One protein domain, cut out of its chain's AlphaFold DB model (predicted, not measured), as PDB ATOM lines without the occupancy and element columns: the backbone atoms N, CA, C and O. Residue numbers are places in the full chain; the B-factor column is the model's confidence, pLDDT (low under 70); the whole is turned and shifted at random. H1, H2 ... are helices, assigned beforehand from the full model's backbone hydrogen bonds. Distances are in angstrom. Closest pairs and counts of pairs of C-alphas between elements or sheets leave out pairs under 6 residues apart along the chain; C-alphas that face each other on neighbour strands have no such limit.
ATOM      1  N   ALA A 304       6.764  13.564  -6.743       48.00
ATOM      2  CA  ALA A 304       5.386  13.107  -6.881       48.00
ATOM      3  C   ALA A 304       4.734  12.985  -5.497       48.00
ATOM      4  O   ALA A 304       3.547  13.292  -5.326       48.00
ATOM      5  N   ALA A 305       5.533  12.610  -4.492       49.38
ATOM      6  CA  ALA A 305       5.169  12.704  -3.084       49.38
ATOM      7  C   ALA A 305       5.046  14.175  -2.635       49.38
ATOM      8  O   ALA A 305       4.009  14.551  -2.083       49.38
ATOM      9  N   ALA A 306       6.016  15.039  -2.967       47.81
ATOM     10  CA  ALA A 306       5.968  16.470  -2.643       47.81
ATOM     11  C   ALA A 306       4.832  17.233  -3.368       47.81
ATOM     12  O   ALA A 306       4.219  18.150  -2.812       47.81
ATOM     13  N   ASN A 307       4.454  16.825  -4.585       44.84
ATOM     14  CA  ASN A 307       3.329  17.402  -5.330       44.84
ATOM     15  C   ASN A 307       1.960  17.038  -4.747       44.84
ATOM     16  O   ASN A 307       1.020  17.825  -4.884       44.84
ATOM     17  N   LYS A 308       1.841  15.923  -4.012       48.97
ATOM     18  CA  LYS A 308       0.639  15.640  -3.206       48.97
ATOM     19  C   LYS A 308       0.531  16.541  -1.973       48.97
ATOM     20  O   LYS A 308      -0.582  16.792  -1.513       48.97
ATOM     21  N   VAL A 309       1.653  17.046  -1.456       46.19
ATOM     22  CA  VAL A 309       1.684  17.936  -0.282       46.19
ATOM     23  C   VAL A 309       1.449  19.398  -0.689       46.19
ATOM     24  O   VAL A 309       0.665  20.089  -0.039       46.19
ATOM     25  N   GLY A 310       2.016  19.851  -1.815       42.25
ATOM     26  CA  GLY A 310       1.849  21.232  -2.303       42.25
ATOM     27  C   GLY A 310       0.445  21.567  -2.822       42.25
ATOM     28  O   GLY A 310      -0.061  22.654  -2.565       42.25
ATOM     29  N   SER A 311      -0.251  20.612  -3.452       42.50
ATOM     30  CA  SER A 311      -1.632  20.822  -3.931       42.50
ATOM     31  C   SER A 311      -2.666  20.882  -2.787       42.50
ATOM     32  O   SER A 311      -3.816  21.274  -2.979       42.50
ATOM     33  N   ARG A 312      -2.262  20.549  -1.551       43.59
ATOM     34  CA  ARG A 312      -3.146  20.567  -0.378       43.59
ATOM     35  C   ARG A 312      -3.336  21.971   0.221       43.59
ATOM     36  O   ARG A 312      -4.240  22.156   1.033       43.59
ATOM     37  N   SER A 327     -19.132  28.773  -6.045       56.34
ATOM     38  CA  SER A 327     -18.814  28.540  -7.468       56.34
ATOM     39  C   SER A 327     -17.352  28.858  -7.805       56.34
ATOM     40  O   SER A 327     -16.920  28.644  -8.933       56.34
ATOM     41  N   ILE A 328     -16.619  29.413  -6.837       60.84
ATOM     42  CA  ILE A 328     -15.278  29.975  -6.981       60.84
ATOM     43  C   ILE A 328     -14.210  28.862  -6.988       60.84
ATOM     44  O   ILE A 328     -13.460  28.826  -7.961       60.84
ATOM     45  N   PRO A 329     -14.199  27.880  -6.058       67.69
ATOM     46  CA  PRO A 329     -13.293  26.727  -6.117       67.69
ATOM     47  C   PRO A 329     -13.350  25.971  -7.448       67.69
ATOM     48  O   PRO A 329     -12.321  25.696  -8.052       67.69
ATOM     49  N   ASN A 330     -14.552  25.713  -7.976       72.25
ATOM     50  CA  ASN A 330     -14.695  25.012  -9.256       72.25
ATOM     51  C   ASN A 330     -14.163  25.835 -10.441       72.25
ATOM     52  O   ASN A 330     -13.581  25.271 -11.364       72.25
ATOM     53  N   LYS A 331     -14.329  27.164 -10.423       76.56
ATOM     54  CA  LYS A 331     -13.769  28.053 -11.455       76.56
ATOM     55  C   LYS A 331     -12.245  28.122 -11.381       76.56
ATOM     56  O   LYS A 331     -11.606  28.155 -12.428       76.56
ATOM     57  N   LEU A 332     -11.677  28.105 -10.176       80.12
ATOM     58  CA  LEU A 332     -10.229  28.114  -9.962       80.12
ATOM     59  C   LEU A 332      -9.574  26.812 -10.421       80.12
ATOM     60  O   LEU A 332      -8.571  26.871 -11.115       80.12
ATOM     61  N   VAL A 333     -10.188  25.653 -10.159       79.38
ATOM     62  CA  VAL A 333      -9.676  24.356 -10.642       79.38
ATOM     63  C   VAL A 333      -9.674  24.280 -12.174       79.38
ATOM     64  O   VAL A 333      -8.728  23.775 -12.778       79.38
ATOM     65  N   VAL A 334     -10.725  24.786 -12.829       84.25
ATOM     66  CA  VAL A 334     -10.782  24.851 -14.302       84.25
ATOM     67  C   VAL A 334      -9.739  25.834 -14.845       84.25
ATOM     68  O   VAL A 334      -9.071  25.536 -15.836       84.25
ATOM     69  N   TYR A 335      -9.569  26.981 -14.185       85.69
ATOM     70  CA  TYR A 335      -8.565  27.979 -14.541       85.69
ATOM     71  C   TYR A 335      -7.138  27.441 -14.400       85.69
ATOM     72  O   TYR A 335      -6.363  27.568 -15.339       85.69
ATOM     73  N   GLU A 336      -6.814  26.782 -13.287       85.75
ATOM     74  CA  GLU A 336      -5.505  26.174 -13.030       85.75
ATOM     75  C   GLU A 336      -5.138  25.160 -14.120       85.75
ATOM     76  O   GLU A 336      -4.031  25.196 -14.657       85.75
ATOM     77  N   LYS A 337      -6.079  24.284 -14.500       81.38
ATOM     78  CA  LYS A 337      -5.858  23.315 -15.586       81.38
ATOM     79  C   LYS A 337      -5.581  24.007 -16.921       81.38
ATOM     80  O   LYS A 337      -4.589  23.692 -17.572       81.38
ATOM     81  N   SER A 338      -6.406  24.987 -17.293       85.62
ATOM     82  CA  SER A 338      -6.214  25.752 -18.534       85.62
ATOM     83  C   SER A 338      -4.906  26.552 -18.530       85.62
ATOM     84  O   SER A 338      -4.248  26.682 -19.561       85.62
ATOM     85  N   LEU A 339      -4.505  27.075 -17.370       86.94
ATOM     86  CA  LEU A 339      -3.263  27.815 -17.192       86.94
ATOM     87  C   LEU A 339      -2.045  26.903 -17.370       86.94
ATOM     88  O   LEU A 339      -1.137  27.248 -18.122       86.94
ATOM     89  N   LYS A 340      -2.053  25.715 -16.753       80.81
ATOM     90  CA  LYS A 340      -0.993  24.706 -16.913       80.81
ATOM     91  C   LYS A 340      -0.834  24.265 -18.366       80.81
ATOM     92  O   LYS A 340       0.291  24.119 -18.833       80.81
ATOM     93  N   GLU A 341      -1.933  24.104 -19.102       81.31
ATOM     94  CA  GLU A 341      -1.885  23.783 -20.534       81.31
ATOM     95  C   GLU A 341      -1.248  24.905 -21.362       81.31
ATOM     96  O   GLU A 341      -0.378  24.638 -22.192       81.31
ATOM     97  N   LYS A 342      -1.621  26.163 -21.103       84.50
ATOM     98  CA  LYS A 342      -1.060  27.333 -21.801       84.50
ATOM     99  C   LYS A 342       0.408  27.582 -21.461       84.50
ATOM    100  O   LYS A 342       1.163  28.020 -22.323       84.50
ATOM    101  N   LEU A 343       0.811  27.297 -20.224       85.19
ATOM    102  CA  LEU A 343       2.183  27.487 -19.750       85.19
ATOM    103  C   LEU A 343       3.099  26.287 -20.025       85.19
ATOM    104  O   LEU A 343       4.311  26.390 -19.852       85.19
ATOM    105  N   ARG A 344       2.555  25.166 -20.514       79.38
ATOM    106  CA  ARG A 344       3.315  23.948 -20.829       79.38
ATOM    107  C   ARG A 344       4.522  24.178 -21.755       79.38
ATOM    108  O   ARG A 344       5.560  23.586 -21.484       79.38
ATOM    109  N   PRO A 345       4.466  25.003 -22.821       80.38
ATOM    110  CA  PRO A 345       5.648  25.261 -23.650       80.38
ATOM    111  C   PRO A 345       6.773  25.970 -22.885       80.38
ATOM    112  O   PRO A 345       7.948  25.724 -23.150       80.38
ATOM    113  N   PHE A 346       6.408  26.813 -21.917       77.25
ATOM    114  CA  PHE A 346       7.345  27.597 -21.118       77.25
ATOM    115  C   PHE A 346       7.964  26.793 -19.981       77.25
ATOM    116  O   PHE A 346       9.037  27.154 -19.511       77.25
ATOM    117  N   SER A 347       7.361  25.666 -19.586       76.00
ATOM    118  CA  SER A 347       7.873  24.832 -18.495       76.00
ATOM    119  C   SER A 347       9.292  24.318 -18.734       76.00
ATOM    120  O   SER A 347       9.942  23.926 -17.781       76.00
ATOM    121  N   LYS A 348       9.782  24.323 -19.981       72.25
ATOM    122  CA  LYS A 348      11.152  23.930 -20.351       72.25
ATOM    123  C   LYS A 348      12.224  24.939 -19.924       72.25
ATOM    124  O   LYS A 348      13.393  24.582 -19.883       72.25
ATOM    125  N   PHE A 349      11.840  26.188 -19.657       78.75
ATOM    126  CA  PHE A 349      12.764  27.277 -19.318       78.75
ATOM    127  C   PHE A 349      12.827  27.565 -17.814       78.75
ATOM    128  O   PHE A 349      13.608  28.408 -17.385       78.75
ATOM    129  N   TYR A 350      12.016  26.869 -17.017       73.75
ATOM    130  CA  TYR A 350      11.928  27.041 -15.570       73.75
ATOM    131  C   TYR A 350      12.260  25.728 -14.869       73.75
ATOM    132  O   TYR A 350      11.850  24.662 -15.326       73.75
ATOM    133  N   LYS A 351      12.940  25.799 -13.722       73.81
ATOM    134  CA  LYS A 351      13.080  24.634 -12.838       73.81
ATOM    135  C   LYS A 351      11.696  24.195 -12.348       73.81
ATOM    136  O   LYS A 351      10.765  25.002 -12.296       73.81
ATOM    137  N   GLY A 352      11.541  22.917 -11.993       72.88
ATOM    138  CA  GLY A 352      10.245  22.344 -11.602       72.88
ATOM    139  C   GLY A 352       9.556  23.100 -10.458       72.88
ATOM    140  O   GLY A 352       8.342  23.302 -10.494       72.88
ATOM    141  N   GLU A 353      10.334  23.581  -9.488       75.00
ATOM    142  CA  GLU A 353       9.838  24.371  -8.360       75.00
ATOM    143  C   GLU A 353       9.450  25.801  -8.762       75.00
ATOM    144  O   GLU A 353       8.348  26.251  -8.449       75.00
ATOM    145  N   ASP A 354      10.287  26.482  -9.546       78.31
ATOM    146  CA  ASP A 354      10.011  27.839 -10.032       78.31
ATOM    147  C   ASP A 354       8.755  27.884 -10.910       78.31
ATOM    148  O   ASP A 354       7.915  28.775 -10.777       78.31
ATOM    149  N   PHE A 355       8.585  26.883 -11.781       81.81
ATOM    150  CA  PHE A 355       7.400  26.765 -12.627       81.81
ATOM    151  C   PHE A 355       6.132  26.527 -11.802       81.81
ATOM    152  O   PHE A 355       5.076  27.095 -12.091       81.81
ATOM    153  N   LYS A 356       6.224  25.701 -10.757       80.56
ATOM    154  CA  LYS A 356       5.113  25.458  -9.836       80.56
ATOM    155  C   LYS A 356       4.746  26.725  -9.069       80.56
ATOM    156  O   LYS A 356       3.573  27.086  -9.055       80.56
ATOM    157  N   ASN A 357       5.734  27.435  -8.528       84.19
ATOM    158  CA  ASN A 357       5.533  28.705  -7.830       84.19
ATOM    159  C   ASN A 357       4.888  29.755  -8.743       84.19
ATOM    160  O   ASN A 357       3.969  30.455  -8.325       84.19
ATOM    161  N   LEU A 358       5.306  29.832 -10.011       85.81
ATOM    162  CA  LEU A 358       4.680  30.699 -11.008       85.81
ATOM    163  C   LEU A 358       3.193  30.367 -11.197       85.81
ATOM    164  O   LEU A 358       2.349  31.263 -11.162       85.81
ATOM    165  N   VAL A 359       2.862  29.088 -11.388       86.25
ATOM    166  CA  VAL A 359       1.470  28.649 -11.565       86.25
ATOM    167  C   VAL A 359       0.642  28.929 -10.309       86.25
ATOM    168  O   VAL A 359      -0.457  29.469 -10.427       86.25
ATOM    169  N   ASP A 360       1.170  28.620  -9.127       84.75
ATOM    170  CA  ASP A 360       0.485  28.828  -7.849       84.75
ATOM    171  C   ASP A 360       0.228  30.324  -7.593       84.75
ATOM    172  O   ASP A 360      -0.889  30.706  -7.236       84.75
ATOM    173  N   ASN A 361       1.206  31.191  -7.875       88.25
ATOM    174  CA  ASN A 361       1.059  32.645  -7.757       88.25
ATOM    175  C   ASN A 361      -0.014  33.200  -8.705       88.25
ATOM    176  O   ASN A 361      -0.830  34.024  -8.298       88.25
ATOM    177  N   LEU A 362      -0.069  32.721  -9.949       90.19
ATOM    178  CA  LEU A 362      -1.084  33.143 -10.925       90.19
ATOM    179  C   LEU A 362      -2.491  32.634 -10.578       90.19
ATOM    180  O   LEU A 362      -3.493  33.298 -10.865       90.19
ATOM    181  N   VAL A 363      -2.599  31.453  -9.964       88.06
ATOM    182  CA  VAL A 363      -3.874  30.951  -9.427       88.06
ATOM    183  C   VAL A 363      -4.312  31.791  -8.230       88.06
ATOM    184  O   VAL A 363      -5.481  32.172  -8.166       88.06
ATOM    185  N   MET A 364      -3.385  32.144  -7.336       84.62
ATOM    186  CA  MET A 364      -3.652  33.009  -6.186       84.62
ATOM    187  C   MET A 364      -4.083  34.416  -6.617       84.62
ATOM    188  O   MET A 364      -5.071  34.943  -6.109       84.62
ATOM    189  N   GLU A 365      -3.414  35.008  -7.608       91.88
ATOM    190  CA  GLU A 365      -3.825  36.285  -8.202       91.88
ATOM    191  C   GLU A 365      -5.268  36.202  -8.725       91.88
ATOM    192  O   GLU A 365      -6.104  37.076  -8.464       91.88
ATOM    193  N   LYS A 366      -5.599  35.106  -9.422       89.06
ATOM    194  CA  LYS A 366      -6.948  34.892  -9.947       89.06
ATOM    195  C   LYS A 366      -7.986  34.720  -8.841       89.06
ATOM    196  O   LYS A 366      -9.100  35.232  -8.968       89.06
ATOM    197  N   GLU A 367      -7.635  34.025  -7.766       86.94
ATOM    198  CA  GLU A 367      -8.472  33.888  -6.578       86.94
ATOM    199  C   GLU A 367      -8.759  35.250  -5.942       86.94
ATOM    200  O   GLU A 367      -9.926  35.585  -5.721       86.94
ATOM    201  N   LEU A 368      -7.730  36.074  -5.737       86.12
ATOM    202  CA  LEU A 368      -7.876  37.430  -5.206       86.12
ATOM    203  C   LEU A 368      -8.770  38.291  -6.106       86.12
ATOM    204  O   LEU A 368      -9.660  38.984  -5.609       86.12
ATOM    205  N   SER A 369      -8.619  38.181  -7.428       89.12
ATOM    206  CA  SER A 369      -9.473  38.868  -8.404       89.12
ATOM    207  C   SER A 369     -10.957  38.482  -8.279       89.12
ATOM    208  O   SER A 369     -11.829  39.339  -8.434       89.12
ATOM    209  N   TYR A 370     -11.276  37.224  -7.945       83.62
ATOM    210  CA  TYR A 370     -12.654  36.818  -7.637       83.62
ATOM    211  C   TYR A 370     -13.110  37.273  -6.251       83.62
ATOM    212  O   TYR A 370     -14.275  37.649  -6.080       83.62
ATOM    213  N   ARG A 371     -12.205  37.253  -5.270       83.31
ATOM    214  CA  ARG A 371     -12.516  37.543  -3.872       83.31
ATOM    215  C   ARG A 371     -12.772  39.027  -3.623       83.31
ATOM    216  O   ARG A 371     -13.663  39.363  -2.849       83.31
ATOM    217  N   ILE A 372     -12.047  39.923  -4.291       87.62
ATOM    218  CA  ILE A 372     -12.167  41.373  -4.083       87.62
ATOM    219  C   ILE A 372     -13.600  41.881  -4.360       87.62
ATOM    220  O   ILE A 372     -14.210  42.441  -3.443       87.62
ATOM    221  N   PRO A 373     -14.215  41.658  -5.543       85.81
ATOM    222  CA  PRO A 373     -15.592  42.093  -5.806       85.81
ATOM    223  C   PRO A 373     -16.619  41.442  -4.875       85.81
ATOM    224  O   PRO A 373     -17.629  42.050  -4.517       85.81
ATOM    225  N   GLU A 374     -16.367  40.200  -4.470       82.50
ATOM    226  CA  GLU A 374     -17.211  39.465  -3.536       82.50
ATOM    227  C   GLU A 374     -17.194  40.101  -2.135       82.50
ATOM    228  O   GLU A 374     -18.249  40.322  -1.540       82.50
ATOM    229  N   LEU A 375     -16.020  40.496  -1.642       83.19
ATOM    230  CA  LEU A 375     -15.874  41.218  -0.377       83.19
ATOM    231  C   LEU A 375     -16.516  42.610  -0.434       83.19
ATOM    232  O   LEU A 375     -17.190  43.009   0.518       83.19
ATOM    233  N   TYR A 376     -16.388  43.331  -1.553       85.75
ATOM    234  CA  TYR A 376     -17.118  44.590  -1.763       85.75
ATOM    235  C   TYR A 376     -18.638  44.384  -1.748       85.75
ATOM    236  O   TYR A 376     -19.376  45.189  -1.171       85.75
ATOM    237  N   LYS A 377     -19.128  43.280  -2.325       84.12
ATOM    238  CA  LYS A 377     -20.540  42.895  -2.233       84.12
ATOM    239  C   LYS A 377     -20.951  42.631  -0.784       84.12
ATOM    240  O   LYS A 377     -22.020  43.077  -0.382       84.12
ATOM    241  N   TYR A 378     -20.134  41.956   0.018       83.62
ATOM    242  CA  TYR A 378     -20.459  41.725   1.430       83.62
ATOM    243  C   TYR A 378     -20.477  43.022   2.239       83.62
ATOM    244  O   TYR A 378     -21.461  43.288   2.930       83.62
ATOM    245  N   ARG A 379     -19.475  43.890   2.053       82.50
ATOM    246  CA  ARG A 379     -19.424  45.204   2.711       82.50
ATOM    247  C   ARG A 379     -20.599  46.102   2.335       82.50
ATOM    248  O   ARG A 379     -21.198  46.710   3.213       82.50
ATOM    249  N   SER A 380     -20.980  46.153   1.057       79.88
ATOM    250  CA  SER A 380     -22.147  46.942   0.615       79.88
ATOM    251  C   SER A 380     -23.483  46.415   1.154       79.88
ATOM    252  O   SER A 380     -24.448  47.170   1.221       79.88
ATOM    253  N   ASN A 381     -23.538  45.148   1.578       82.44
ATOM    254  CA  ASN A 381     -24.685  44.560   2.273       82.44
ATOM    255  C   ASN A 381     -24.563  44.632   3.809       82.44
ATOM    256  O   ASN A 381     -25.364  44.014   4.507       82.44
ATOM    257  N   GLY A 382     -23.587  45.384   4.333       81.62
ATOM    258  CA  GLY A 382     -23.425  45.649   5.765       81.62
ATOM    259  C   GLY A 382     -22.749  44.531   6.562       81.62
ATOM    260  O   GLY A 382     -22.779  44.574   7.789       81.62
ATOM    261  N   LEU A 383     -22.147  43.537   5.901       84.69
ATOM    262  CA  LEU A 383     -21.413  42.462   6.573       84.69
ATOM    263  C   LEU A 383     -20.006  42.943   6.938       84.69
ATOM    264  O   LEU A 383     -19.240  43.365   6.067       84.69
TER     265      LEU A 383
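Overview. This is residues 304 to 312 and 327 to 383 of the 497 residues of the protein "Transcriptional adapter 2B" of Orchesella cincta (UniProt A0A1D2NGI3). One long helix, H4, makes the longest axis; H2 packs beside it, running back along it, short H3 lies at the turn between them, and H1 is a detached piece near H4. Residues 376 to 382 stick out. The printed part has 66 residues, of which 59 belong to four named helices, H1, H2, H3 and H4 in order along the chain, with no named strand; the class is all helix, and the whole is loose, with a radius of gyration of the C-alphas of 15.0 A and spans of 48 by 24 by 18 A.

Along the chain. H4, residues 352 to 380, runs 42.5 A from (10.245, 22.344, -11.602) to (-22.147, 46.942, 0.615). H2, residues 327 to 343, measures 24.3 A; H3, residues 346 to 349, 5.7 A; H1, residues 304 to 312, 13.1 A from (5.386, 13.107, -6.881).

Arrangement. H4 touches H2 with residues 359 to 370 alone, closest C-alphas Glu 336 and Val 363 at 6.2 A, a shallow tilt of 32 degrees, opposite ways. H1 and H2 are apart. Every O i to N i+4 pair is within hydrogen-bond range in H2, 23 of 25 in H4, 4 of 5 in H1; H3 is too short for one.

Size, cuts and confidence. Residues 313 to 326 are not printed, a 19.0 A C-alpha gap. Residues 304 to 312 and 327 to 329 have pLDDT under 70.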